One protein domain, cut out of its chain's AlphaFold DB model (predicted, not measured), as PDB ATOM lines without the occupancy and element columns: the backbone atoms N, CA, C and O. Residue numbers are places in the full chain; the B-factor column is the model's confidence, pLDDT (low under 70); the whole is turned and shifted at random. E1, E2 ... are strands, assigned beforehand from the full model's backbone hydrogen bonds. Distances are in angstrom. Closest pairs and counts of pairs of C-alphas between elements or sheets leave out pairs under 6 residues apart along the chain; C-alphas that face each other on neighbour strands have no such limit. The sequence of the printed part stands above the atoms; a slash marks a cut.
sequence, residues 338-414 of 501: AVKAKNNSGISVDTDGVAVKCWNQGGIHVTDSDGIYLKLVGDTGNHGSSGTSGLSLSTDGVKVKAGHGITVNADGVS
ATOM      1  N   ALA A 338      47.951 -27.013  -7.157       90.06
ATOM      2  CA  ALA A 338      47.125 -25.879  -7.561       90.06
ATOM      3  C   ALA A 338      47.699 -24.544  -7.062       90.06
ATOM      4  O   ALA A 338      48.553 -24.495  -6.175       90.06
ATOM      5  N   VAL A 339      47.201 -23.436  -7.615       91.50
ATOM      6  CA  VAL A 339      47.510 -22.093  -7.111       91.50
ATOM      7  C   VAL A 339      46.658 -21.794  -5.878       91.50
ATOM      8  O   VAL A 339      45.438 -21.942  -5.890       91.50
ATOM      9  N   LYS A 340      47.292 -21.309  -4.812       91.12
ATOM     10  CA  LYS A 340      46.627 -20.878  -3.581       91.12
ATOM     11  C   LYS A 340      46.291 -19.392  -3.644       91.12
ATOM     12  O   LYS A 340      47.120 -18.545  -3.302       91.12
ATOM     13  N   ALA A 341      45.068 -19.055  -4.047       89.31
ATOM     14  CA  ALA A 341      44.589 -17.676  -3.957       89.31
ATOM     15  C   ALA A 341      44.392 -17.249  -2.491       89.31
ATOM     16  O   ALA A 341      43.899 -18.007  -1.656       89.31
ATOM     17  N   LYS A 342      44.749 -16.002  -2.164       86.50
ATOM     18  CA  LYS A 342      44.474 -15.419  -0.842       86.50
ATOM     19  C   LYS A 342      42.961 -15.199  -0.672       86.50
ATOM     20  O   LYS A 342      42.276 -14.804  -1.618       86.50
ATOM     21  N   ASN A 343      42.444 -15.389   0.543       84.00
ATOM     22  CA  ASN A 343      41.045 -15.087   0.867       84.00
ATOM     23  C   ASN A 343      40.711 -13.627   0.529       84.00
ATOM     24  O   ASN A 343      41.494 -12.726   0.835       84.00
ATOM     25  N   ASN A 344      39.554 -13.402  -0.100       79.19
ATOM     26  CA  ASN A 344      39.117 -12.090  -0.601       79.19
ATOM     27  C   ASN A 344      40.128 -11.409  -1.541       79.19
ATOM     28  O   ASN A 344      40.162 -10.185  -1.638       79.19
ATOM     29  N   SER A 345      40.975 -12.187  -2.221       80.62
ATOM     30  CA  SER A 345      41.830 -11.650  -3.275       80.62
ATOM     31  C   SER A 345      41.051 -11.417  -4.564       80.62
ATOM     32  O   SER A 345      39.970 -11.970  -4.776       80.62
ATOM     33  N   GLY A 346      41.652 -10.623  -5.447       82.19
ATOM     34  CA  GLY A 346      41.186 -10.451  -6.814       82.19
ATOM     35  C   GLY A 346      41.449 -11.658  -7.710       82.19
ATOM     36  O   GLY A 346      41.217 -11.533  -8.897       82.19
ATOM     37  N   ILE A 347      41.930 -12.800  -7.203       87.56
ATOM     38  CA  ILE A 347      42.181 -14.009  -7.999       87.56
ATOM     39  C   ILE A 347      41.179 -15.099  -7.590       87.56
ATOM     40  O   ILE A 347      40.942 -15.334  -6.401       87.56
ATOM     41  N   SER A 348      40.563 -15.741  -8.577       86.12
ATOM     42  CA  SER A 348      39.782 -16.970  -8.439       86.12
ATOM     43  C   SER A 348      40.609 -18.134  -8.961       86.12
ATOM     44  O   SER A 348      41.264 -18.000  -9.991       86.12
ATOM     45  N   VAL A 349      40.590 -19.251  -8.241       88.38
ATOM     46  CA  VAL A 349      41.165 -20.516  -8.699       88.38
ATOM     47  C   VAL A 349      40.074 -21.562  -8.556       88.38
ATOM     48  O   VAL A 349      39.562 -21.757  -7.451       88.38
ATOM     49  N   ASP A 350      39.702 -22.185  -9.662       85.12
ATOM     50  CA  ASP A 350      38.676 -23.223  -9.736       85.12
ATOM     51  C   ASP A 350      39.071 -24.295 -10.769       85.12
ATOM     52  O   ASP A 350      40.240 -24.408 -11.147       85.12
ATOM     53  N   THR A 351      38.120 -25.143 -11.166       84.81
ATOM     54  CA  THR A 351      38.359 -26.241 -12.110       84.81
ATOM     55  C   THR A 351      38.709 -25.772 -13.518       84.81
ATOM     56  O   THR A 351      39.322 -26.543 -14.253       84.81
ATOM     57  N   ASP A 352      38.354 -24.536 -13.882       83.25
ATOM     58  CA  ASP A 352      38.601 -23.974 -15.210       83.25
ATOM     59  C   ASP A 352      39.953 -23.241 -15.276       83.25
ATOM     60  O   ASP A 352      40.480 -22.987 -16.360       83.25
ATOM     61  N   GLY A 353      40.566 -22.953 -14.122       84.56
ATOM     62  CA  GLY A 353      41.929 -22.437 -14.020       84.56
ATOM     63  C   GLY A 353      42.065 -21.273 -13.043       84.56
ATOM     64  O   GLY A 353      41.482 -21.267 -11.960       84.56
ATOM     65  N   VAL A 354      42.904 -20.297 -13.402       89.38
ATOM     66  CA  VAL A 354      43.193 -19.105 -12.590       89.38
ATOM     67  C   VAL A 354      42.668 -17.865 -13.312       89.38
ATOM     68  O   VAL A 354      43.097 -17.579 -14.426       89.38
ATOM     69  N   ALA A 355      41.784 -17.102 -12.668       84.00
ATOM     70  CA  ALA A 355      41.145 -15.912 -13.235       84.00
ATOM     71  C   ALA A 355      41.175 -14.715 -12.270       84.00
ATOM     72  O   ALA A 355      41.394 -14.875 -11.071       84.00
ATOM     73  N   VAL A 356      40.909 -13.503 -12.770       83.44
ATOM     74  CA  VAL A 356      40.729 -12.304 -11.930       83.44
ATOM     75  C   VAL A 356      39.246 -12.107 -11.604       83.44
ATOM     76  O   VAL A 356      38.401 -12.054 -12.495       83.44
ATOM     77  N   LYS A 357      38.910 -11.956 -10.321       77.12
ATOM     78  CA  LYS A 357      37.549 -11.664  -9.860       77.12
ATOM     79  C   LYS A 357      37.158 -10.240 -10.239       77.12
ATOM     80  O   LYS A 357      37.695  -9.276  -9.698       77.12
ATOM     81  N   CYS A 358      36.167 -10.125 -11.114       74.06
ATOM     82  CA  CYS A 358      35.531  -8.859 -11.459       74.06
ATOM     83  C   CYS A 358      34.209  -8.711 -10.703       74.06
ATOM     84  O   CYS A 358      33.462  -9.677 -10.542       74.06
ATOM     85  N   TRP A 359      33.901  -7.505 -10.224       65.00
ATOM     86  CA  TRP A 359      32.627  -7.250  -9.553       65.00
ATOM     87  C   TRP A 359      31.488  -7.250 -10.581       65.00
ATOM     88  O   TRP A 359      31.536  -6.512 -11.557       65.00
ATOM     89  N   ASN A 360      30.449  -8.055 -10.351       58.25
ATOM     90  CA  ASN A 360      29.313  -8.257 -11.264       58.25
ATOM     91  C   ASN A 360      28.500  -6.987 -11.591       58.25
ATOM     92  O   ASN A 360      27.796  -6.960 -12.598       58.25
ATOM     93  N   GLN A 361      28.597  -5.949 -10.760       54.25
ATOM     94  CA  GLN A 361      28.007  -4.622 -10.988       54.25
ATOM     95  C   GLN A 361      29.070  -3.530 -11.177       54.25
ATOM     96  O   GLN A 361      28.745  -2.357 -11.351       54.25
ATOM     97  N   GLY A 362      30.345  -3.910 -11.108       59.00
ATOM     98  CA  GLY A 362      31.466  -2.999 -11.234       59.00
ATOM     99  C   GLY A 362      31.781  -2.699 -12.688       59.00
ATOM    100  O   GLY A 362      31.551  -3.502 -13.589       59.00
ATOM    101  N   GLY A 363      32.375  -1.536 -12.911       60.94
ATOM    102  CA  GLY A 363      32.798  -1.116 -14.234       60.94
ATOM    103  C   GLY A 363      34.072  -1.790 -14.726       60.94
ATOM    104  O   GLY A 363      34.716  -1.152 -15.524       60.94
ATOM    105  N   ILE A 364      34.487  -2.984 -14.271       69.50
ATOM    106  CA  ILE A 364      35.667  -3.716 -14.787       69.50
ATOM    107  C   ILE A 364      35.221  -5.099 -15.277       69.50
ATOM    108  O   ILE A 364      34.516  -5.804 -14.557       69.50
ATOM    109  N   HIS A 365      35.622  -5.476 -16.490       69.25
ATOM    110  CA  HIS A 365      35.265  -6.725 -17.155       69.25
ATOM    111  C   HIS A 365      36.510  -7.399 -17.745       69.25
ATOM    112  O   HIS A 365      37.420  -6.720 -18.223       69.25
ATOM    113  N   VAL A 366      36.541  -8.731 -17.686       68.06
ATOM    114  CA  VAL A 366      37.587  -9.568 -18.285       68.06
ATOM    115  C   VAL A 366      36.929 -10.453 -19.325       68.06
ATOM    116  O   VAL A 366      35.946 -11.121 -19.008       68.06
ATOM    117  N   THR A 367      37.449 -10.428 -20.548       62.06
ATOM    118  CA  THR A 367      37.037 -11.326 -21.633       62.06
ATOM    119  C   THR A 367      38.182 -12.268 -21.980       62.06
ATOM    120  O   THR A 367      39.352 -11.896 -21.876       62.06
ATOM    121  N   ASP A 368      37.841 -13.481 -22.416       61.06
ATOM    122  CA  ASP A 368      38.805 -14.560 -22.677       61.06
ATOM    123  C   ASP A 368      39.833 -14.222 -23.779       61.06
ATOM    124  O   ASP A 368      40.863 -14.885 -23.883       61.06
ATOM    125  N   SER A 369      39.579 -13.189 -24.591       58.41
ATOM    126  CA  SER A 369      40.415 -12.794 -25.733       58.41
ATOM    127  C   SER A 369      41.279 -11.544 -25.527       58.41
ATOM    128  O   SER A 369      42.320 -11.448 -26.170       58.41
ATOM    129  N   ASP A 370      40.894 -10.600 -24.654       59.47
ATOM    130  CA  ASP A 370      41.424  -9.218 -24.713       59.47
ATOM    131  C   ASP A 370      41.876  -8.627 -23.359       59.47
ATOM    132  O   ASP A 370      42.307  -7.476 -23.282       59.47
ATOM    133  N   GLY A 371      41.843  -9.404 -22.269       66.50
ATOM    134  CA  GLY A 371      42.383  -8.987 -20.965       66.50
ATOM    135  C   GLY A 371      41.399  -8.198 -20.085       66.50
ATOM    136  O   GLY A 371      40.198  -8.451 -20.110       66.50
ATOM    137  N   ILE A 372      41.907  -7.293 -19.231       75.88
ATOM    138  CA  ILE A 372      41.129  -6.562 -18.204       75.88
ATOM    139  C   ILE A 372      40.845  -5.120 -18.657       75.88
ATOM    140  O   ILE A 372      41.785  -4.349 -18.843       75.88
ATOM    141  N   TYR A 373      39.575  -4.709 -18.758       68.75
ATOM    142  CA  TYR A 373      39.191  -3.332 -19.123       68.75
ATOM    143  C   TYR A 373      37.976  -2.804 -18.347       68.75
ATOM    144  O   TYR A 373      37.301  -3.552 -17.644       68.75
ATOM    145  N   LEU A 374      37.690  -1.496 -18.453       71.81
ATOM    146  CA  LEU A 374      36.525  -0.877 -17.812       71.81
ATOM    147  C   LEU A 374      35.246  -1.035 -18.669       71.81
ATOM    148  O   LEU A 374      35.253  -0.640 -19.826       71.81
ATOM    149  N   LYS A 375      34.132  -1.535 -18.122       68.44
ATOM    150  CA  LYS A 375      32.816  -1.657 -18.776       68.44
ATOM    151  C   LYS A 375      31.893  -0.486 -18.419       68.44
ATOM    152  O   LYS A 375      31.553  -0.302 -17.251       68.44
ATOM    153  N   LEU A 376      31.434   0.272 -19.418       71.19
ATOM    154  CA  LEU A 376      30.444   1.350 -19.252       71.19
ATOM    155  C   LEU A 376      29.005   0.855 -19.515       71.19
ATOM    156  O   LEU A 376      28.787  -0.113 -20.243       71.19
ATOM    157  N   VAL A 377      27.983   1.515 -18.946       63.97
ATOM    158  CA  VAL A 377      26.569   1.144 -19.186       63.97
ATOM    159  C   VAL A 377      26.203   1.403 -20.651       63.97
ATOM    160  O   VAL A 377      26.377   2.519 -21.155       63.97
ATOM    161  N   GLY A 378      25.683   0.363 -21.312       63.03
ATOM    162  CA  GLY A 378      25.334   0.351 -22.737       63.03
ATOM    163  C   GLY A 378      26.490  -0.013 -23.676       63.03
ATOM    164  O   GLY A 378      26.319   0.066 -24.888       63.03
ATOM    165  N   ASP A 379      27.652  -0.380 -23.136       63.91
ATOM    166  CA  ASP A 379      28.806  -0.838 -23.908       63.91
ATOM    167  C   ASP A 379      28.677  -2.332 -24.264       63.91
ATOM    168  O   ASP A 379      28.321  -3.155 -23.415       63.91
ATOM    169  N   THR A 380      28.961  -2.687 -25.520       60.53
ATOM    170  CA  THR A 380      28.954  -4.067 -26.031       60.53
ATOM    171  C   THR A 380      30.299  -4.781 -25.852       60.53
ATOM    172  O   THR A 380      30.447  -5.902 -26.325       60.53
ATOM    173  N   GLY A 381      31.263  -4.159 -25.160       58.44
ATOM    174  CA  GLY A 381      32.522  -4.795 -24.760       58.44
ATOM    175  C   GLY A 381      33.650  -4.691 -25.785       58.44
ATOM    176  O   GLY A 381      34.557  -5.514 -25.757       58.44
ATOM    177  N   ASN A 382      33.603  -3.706 -26.686       59.22
ATOM    178  CA  ASN A 382      34.690  -3.438 -27.630       59.22
ATOM    179  C   ASN A 382      35.407  -2.130 -27.256       59.22
ATOM    180  O   ASN A 382      34.769  -1.156 -26.850       59.22
ATOM    181  N   HIS A 383      36.733  -2.084 -27.390       54.22
ATOM    182  CA  HIS A 383      37.532  -0.911 -27.031       54.22
ATOM    183  C   HIS A 383      37.193   0.281 -27.947       54.22
ATOM    184  O   HIS A 383      37.733   0.412 -29.042       54.22
ATOM    185  N   GLY A 384      36.276   1.151 -27.510       54.38
ATOM    186  CA  GLY A 384      35.888   2.369 -28.235       54.38
ATOM    187  C   GLY A 384      34.389   2.686 -28.270       54.38
ATOM    188  O   GLY A 384      34.012   3.732 -28.802       54.38
ATOM    189  N   SER A 385      33.515   1.843 -27.714       56.91
ATOM    190  CA  SER A 385      32.072   2.119 -27.695       56.91
ATOM    191  C   SER A 385      31.698   3.179 -26.653       56.91
ATOM    192  O   SER A 385      31.941   3.036 -25.457       56.91
ATOM    193  N   SER A 386      31.023   4.248 -27.083       57.44
ATOM    194  CA  SER A 386      30.311   5.144 -26.168       57.44
ATOM    195  C   SER A 386      28.901   4.599 -25.935       57.44
ATOM    196  O   SER A 386      28.029   4.757 -26.793       57.44
ATOM    197  N   GLY A 387      28.668   3.964 -24.787       61.81
ATOM    198  CA  GLY A 387      27.326   3.545 -24.378       61.81
ATOM    199  C   GLY A 387      26.355   4.724 -24.175       61.81
ATOM    200  O   GLY A 387      26.622   5.885 -24.514       61.81
ATOM    201  N   THR A 388      25.195   4.438 -23.586       63.47
ATOM    202  CA  THR A 388      24.221   5.457 -23.142       63.47
ATOM    203  C   THR A 388      24.659   6.179 -21.869       63.47
ATOM    204  O   THR A 388      24.040   7.168 -21.481       63.47
ATOM    205  N   SER A 389      25.741   5.718 -21.237       67.94
ATOM    206  CA  SER A 389      26.387   6.403 -20.120       67.94
ATOM    207  C   SER A 389      26.777   7.840 -20.480       67.94
ATOM    208  O   SER A 389      27.210   8.124 -21.596       67.94
ATOM    209  N   GLY A 390      26.737   8.736 -19.490       73.75
ATOM    210  CA  GLY A 390      27.343  10.072 -19.584       73.75
ATOM    211  C   GLY A 390      28.877  10.054 -19.669       73.75
ATOM    212  O   GLY A 390      29.498  11.109 -19.624       73.75
ATOM    213  N   LEU A 391      29.489   8.870 -19.785       78.19
ATOM    214  CA  LEU A 391      30.922   8.629 -19.906       78.19
ATOM    215  C   LEU A 391      31.203   7.800 -21.171       78.19
ATOM    216  O   LEU A 391      30.356   7.026 -21.615       78.19
ATOM    217  N   SER A 392      32.398   7.936 -21.736       72.81
ATOM    218  CA  SER A 392      32.911   7.137 -22.856       72.81
ATOM    219  C   SER A 392      34.374   6.775 -22.624       72.81
ATOM    220  O   SER A 392      35.091   7.495 -21.927       72.81
ATOM    221  N   LEU A 393      34.813   5.653 -23.189       70.12
ATOM    222  CA  LEU A 393      36.216   5.250 -23.169       70.12
ATOM    223  C   LEU A 393      36.960   5.902 -24.336       70.12
ATOM    224  O   LEU A 393      36.402   6.139 -25.409       70.12
ATOM    225  N   SER A 394      38.229   6.198 -24.116       64.81
ATOM    226  CA  SER A 394      39.185   6.663 -25.114       64.81
ATOM    227  C   SER A 394      40.518   5.958 -24.887       64.81
ATOM    228  O   SER A 394      40.719   5.334 -23.844       64.81
ATOM    229  N   THR A 395      41.440   6.083 -25.837       64.12
ATOM    230  CA  THR A 395      42.824   5.608 -25.680       64.12
ATOM    231  C   THR A 395      43.521   6.214 -24.459       64.12
ATOM    232  O   THR A 395      44.427   5.598 -23.910       64.12
ATOM    233  N   ASP A 396      43.046   7.374 -23.999       62.34
ATOM    234  CA  ASP A 396      43.627   8.133 -22.892       62.34
ATOM    235  C   ASP A 396      42.865   7.918 -21.566       62.34
ATOM    236  O   ASP A 396      43.157   8.567 -20.563       62.34
ATOM    237  N   GLY A 397      41.875   7.013 -21.540       69.56
ATOM    238  CA  GLY A 397      41.069   6.689 -20.358       69.56
ATOM    239  C   GLY A 397      39.586   7.057 -20.485       69.56
ATOM    240  O   GLY A 397      39.013   7.031 -21.575       69.56
ATOM    241  N   VAL A 398      38.933   7.363 -19.358       78.44
ATOM    242  CA  VAL A 398      37.483   7.644 -19.273       78.44
ATOM    243  C   VAL A 398      37.208   9.146 -19.420       78.44
ATOM    244  O   VAL A 398      37.795   9.948 -18.700       78.44
ATOM    245  N   LYS A 399      36.272   9.536 -20.295       76.38
ATOM    246  CA  LYS A 399      35.854  10.936 -20.529       76.38
ATOM    247  C   LYS A 399      34.332  11.119 -20.459       76.38
ATOM    248  O   LYS A 399      33.599  10.154 -20.646       76.38
ATOM    249  N   VAL A 400      33.843  12.346 -20.250       79.94
ATOM    250  CA  VAL A 400      32.399  12.689 -20.242       79.94
ATOM    251  C   VAL A 400      31.839  12.811 -21.668       79.94
ATOM    252  O   VAL A 400      32.523  13.287 -22.573       79.94
ATOM    253  N   LYS A 401      30.587  12.389 -21.878       79.00
ATOM    254  CA  LYS A 401      29.842  12.494 -23.144       79.00
ATOM    255  C   LYS A 401      29.046  13.810 -23.183       79.00
ATOM    256  O   LYS A 401      28.142  13.995 -22.374       79.00
ATOM    257  N   ALA A 402      29.371  14.712 -24.113       77.31
ATOM    258  CA  ALA A 402      28.675  15.994 -24.275       77.31
ATOM    259  C   ALA A 402      27.220  15.804 -24.760       77.31
ATOM    260  O   ALA A 402      26.960  14.995 -25.653       77.31
ATOM    261  N   GLY A 403      26.281  16.548 -24.168       76.31
ATOM    262  CA  GLY A 403      24.857  16.573 -24.529       76.31
ATOM    263  C   GLY A 403      24.393  17.978 -24.927       76.31
ATOM    264  O   GLY A 403      25.188  18.913 -24.946       76.31
ATOM    265  N   HIS A 404      23.103  18.155 -25.233       76.75
ATOM    266  CA  HIS A 404      22.560  19.483 -25.558       76.75
ATOM    267  C   HIS A 404      22.758  20.451 -24.387       76.75
ATOM    268  O   HIS A 404      22.392  20.141 -23.255       76.75
ATOM    269  N   GLY A 405      23.348  21.613 -24.669       73.38
ATOM    270  CA  GLY A 405      23.659  22.619 -23.656       73.38
ATOM    271  C   GLY A 405      24.831  22.264 -22.737       73.38
ATOM    272  O   GLY A 405      25.092  23.045 -21.834       73.38
ATOM    273  N   ILE A 406      25.541  21.141 -22.949       82.69
ATOM    274  CA  ILE A 406      26.769  20.784 -22.219       82.69
ATOM    275  C   ILE A 406      27.961  20.747 -23.175       82.69
ATOM    276  O   ILE A 406      27.995  19.939 -24.101       82.69
ATOM    277  N   THR A 407      28.982  21.553 -22.891       81.88
ATOM    278  CA  THR A 407      30.265  21.526 -23.609       81.88
ATOM    279  C   THR A 407      31.312  20.803 -22.772       81.88
ATOM    280  O   THR A 407      31.469  21.115 -21.593       81.88
ATOM    281  N   VAL A 408      32.028  19.849 -23.376       83.94
ATOM    282  CA  VAL A 408      33.164  19.139 -22.764       83.94
ATOM    283  C   VAL A 408      34.410  19.429 -23.594       83.94
ATOM    284  O   VAL A 408      34.447  19.096 -24.778       83.94
ATOM    285  N   ASN A 409      35.420  20.053 -22.995       82.25
ATOM    286  CA  ASN A 409      36.683  20.392 -23.654       82.25
ATOM    287  C   ASN A 409      37.871  20.253 -22.679       82.25
ATOM    288  O   ASN A 409      37.718  19.714 -21.584       82.25
ATOM    289  N   ALA A 410      39.058  20.716 -23.085       81.44
ATOM    290  CA  ALA A 410      40.263  20.662 -22.253       81.44
ATOM    291  C   ALA A 410      40.140  21.448 -20.930       81.44
ATOM    292  O   ALA A 410      40.828  21.115 -19.970       81.44
ATOM    293  N   ASP A 411      39.245  22.439 -20.867       79.19
ATOM    294  CA  ASP A 411      39.010  23.270 -19.682       79.19
ATOM    295  C   ASP A 411      37.972  22.661 -18.719       79.19
ATOM    296  O   ASP A 411      37.833  23.117 -17.584       79.19
ATOM    297  N   GLY A 412      37.237  21.625 -19.142       80.56
ATOM    298  CA  GLY A 412      36.262  20.906 -18.318       80.56
ATOM    299  C   GLY A 412      34.858  20.832 -18.927       80.56
ATOM    300  O   GLY A 412      34.698  20.678 -20.136       80.56
ATOM    301  N   VAL A 413      33.828  20.876 -18.069       87.06
ATOM    302  CA  VAL A 413      32.403  20.701 -18.428       87.06
ATOM    303  C   VAL A 413      31.603  21.976 -18.095       87.06
ATOM    304  O   VAL A 413      31.677  22.443 -16.960       87.06
ATOM    305  N   SER A 414      30.834  22.543 -19.042       82.50
ATOM    306  CA  SER A 414      30.117  23.843 -18.896       82.50
ATOM    307  C   SER A 414      28.731  23.920 -19.593       82.50
ATOM    308  O   SER A 414      28.422  23.027 -20.384       82.50
TER     309      SER A 414
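What this domain is: This is residues 338 to 414 of the 501 residues of an uncharacterized protein of Photorhabdus temperata J3 (UniProt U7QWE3). Four short two-stranded hairpins, E1 with E2, E3 with E4, E5 with E6 and E7 with E8, follow one another in a row along a loose rod. Few C-alphas of one hairpin's strands come near those of the next, and a loop of residues 375 to 390 lies in the middle part of the rod, between the second and third hairpins along the chain. The printed part has 77 residues with no named helix and eight named strands, E1 to E8 in order, in four separate antiparallel sheets of two strands. The class is all strand, though 31 of the 77 printed residues are in named elements. The whole is loose, with a radius of gyration of the C-alphas of 16.7 A and spans of 55 by 22 by 20 A.

Where its parts are: E1, residues 347 to 350, begins at C-alpha 347 (42.181, -14.009, -7.999) and is 10.0 A long. E2, residues 353 to 356, is 10.4 A long. E3, residues 364 to 367, measures 10.3 A, and E4, residues 371 to 374, 10.5 A, ending at C-alpha 374 (36.525, -0.877, -17.812). E5, residues 391 to 394, is 10.0 A long, and E6, residues 397 to 400, is 10.5 A. E7, residues 406 to 409, measures 10.0 A, and E8, residues 412 to 414, 6.8 A, ending at C-alpha 414 (30.117, 23.843, -18.896).

How they stand to each other: E1 and E2 form a hairpin, antiparallel at 154 degrees, with N 348 and O 355 within hydrogen-bond range at 2.8 A. The closest C-alphas of E2 and E3 are those of Val 356 and Val 366, 7.6 A apart. E3 and E4 form a hairpin, antiparallel at 148 degrees, with N 365 and O 373 within hydrogen-bond range at 2.8 A. E4 and E5 are only just apart, their closest C-alphas 8.1 A from each other. E5 and E6 form a hairpin, antiparallel at 143 degrees, with N 392 and O 399 within hydrogen-bond range at 2.7 A. The closest C-alphas of E6 and E7 are those of Val 400 and Val 408, 7.0 A apart. E7 and E8 form a hairpin, antiparallel at 157 degrees, with N 409 and O 412 within hydrogen-bond range at 3.0 A. E1 and E8 are apart.

The domain as a whole: The two C-alphas farthest apart are those of Ala 338 and Gly 405, at 56.2 A. The printed part has no cut. The link from E4 to E5, 16 residues, is long; that from E2 to E3, 7 residues, is short but not tight. Mean pLDDT of the printed part is 73.4, and 32 residues are under 70, among them residues 359 to 371 and 377 to 389.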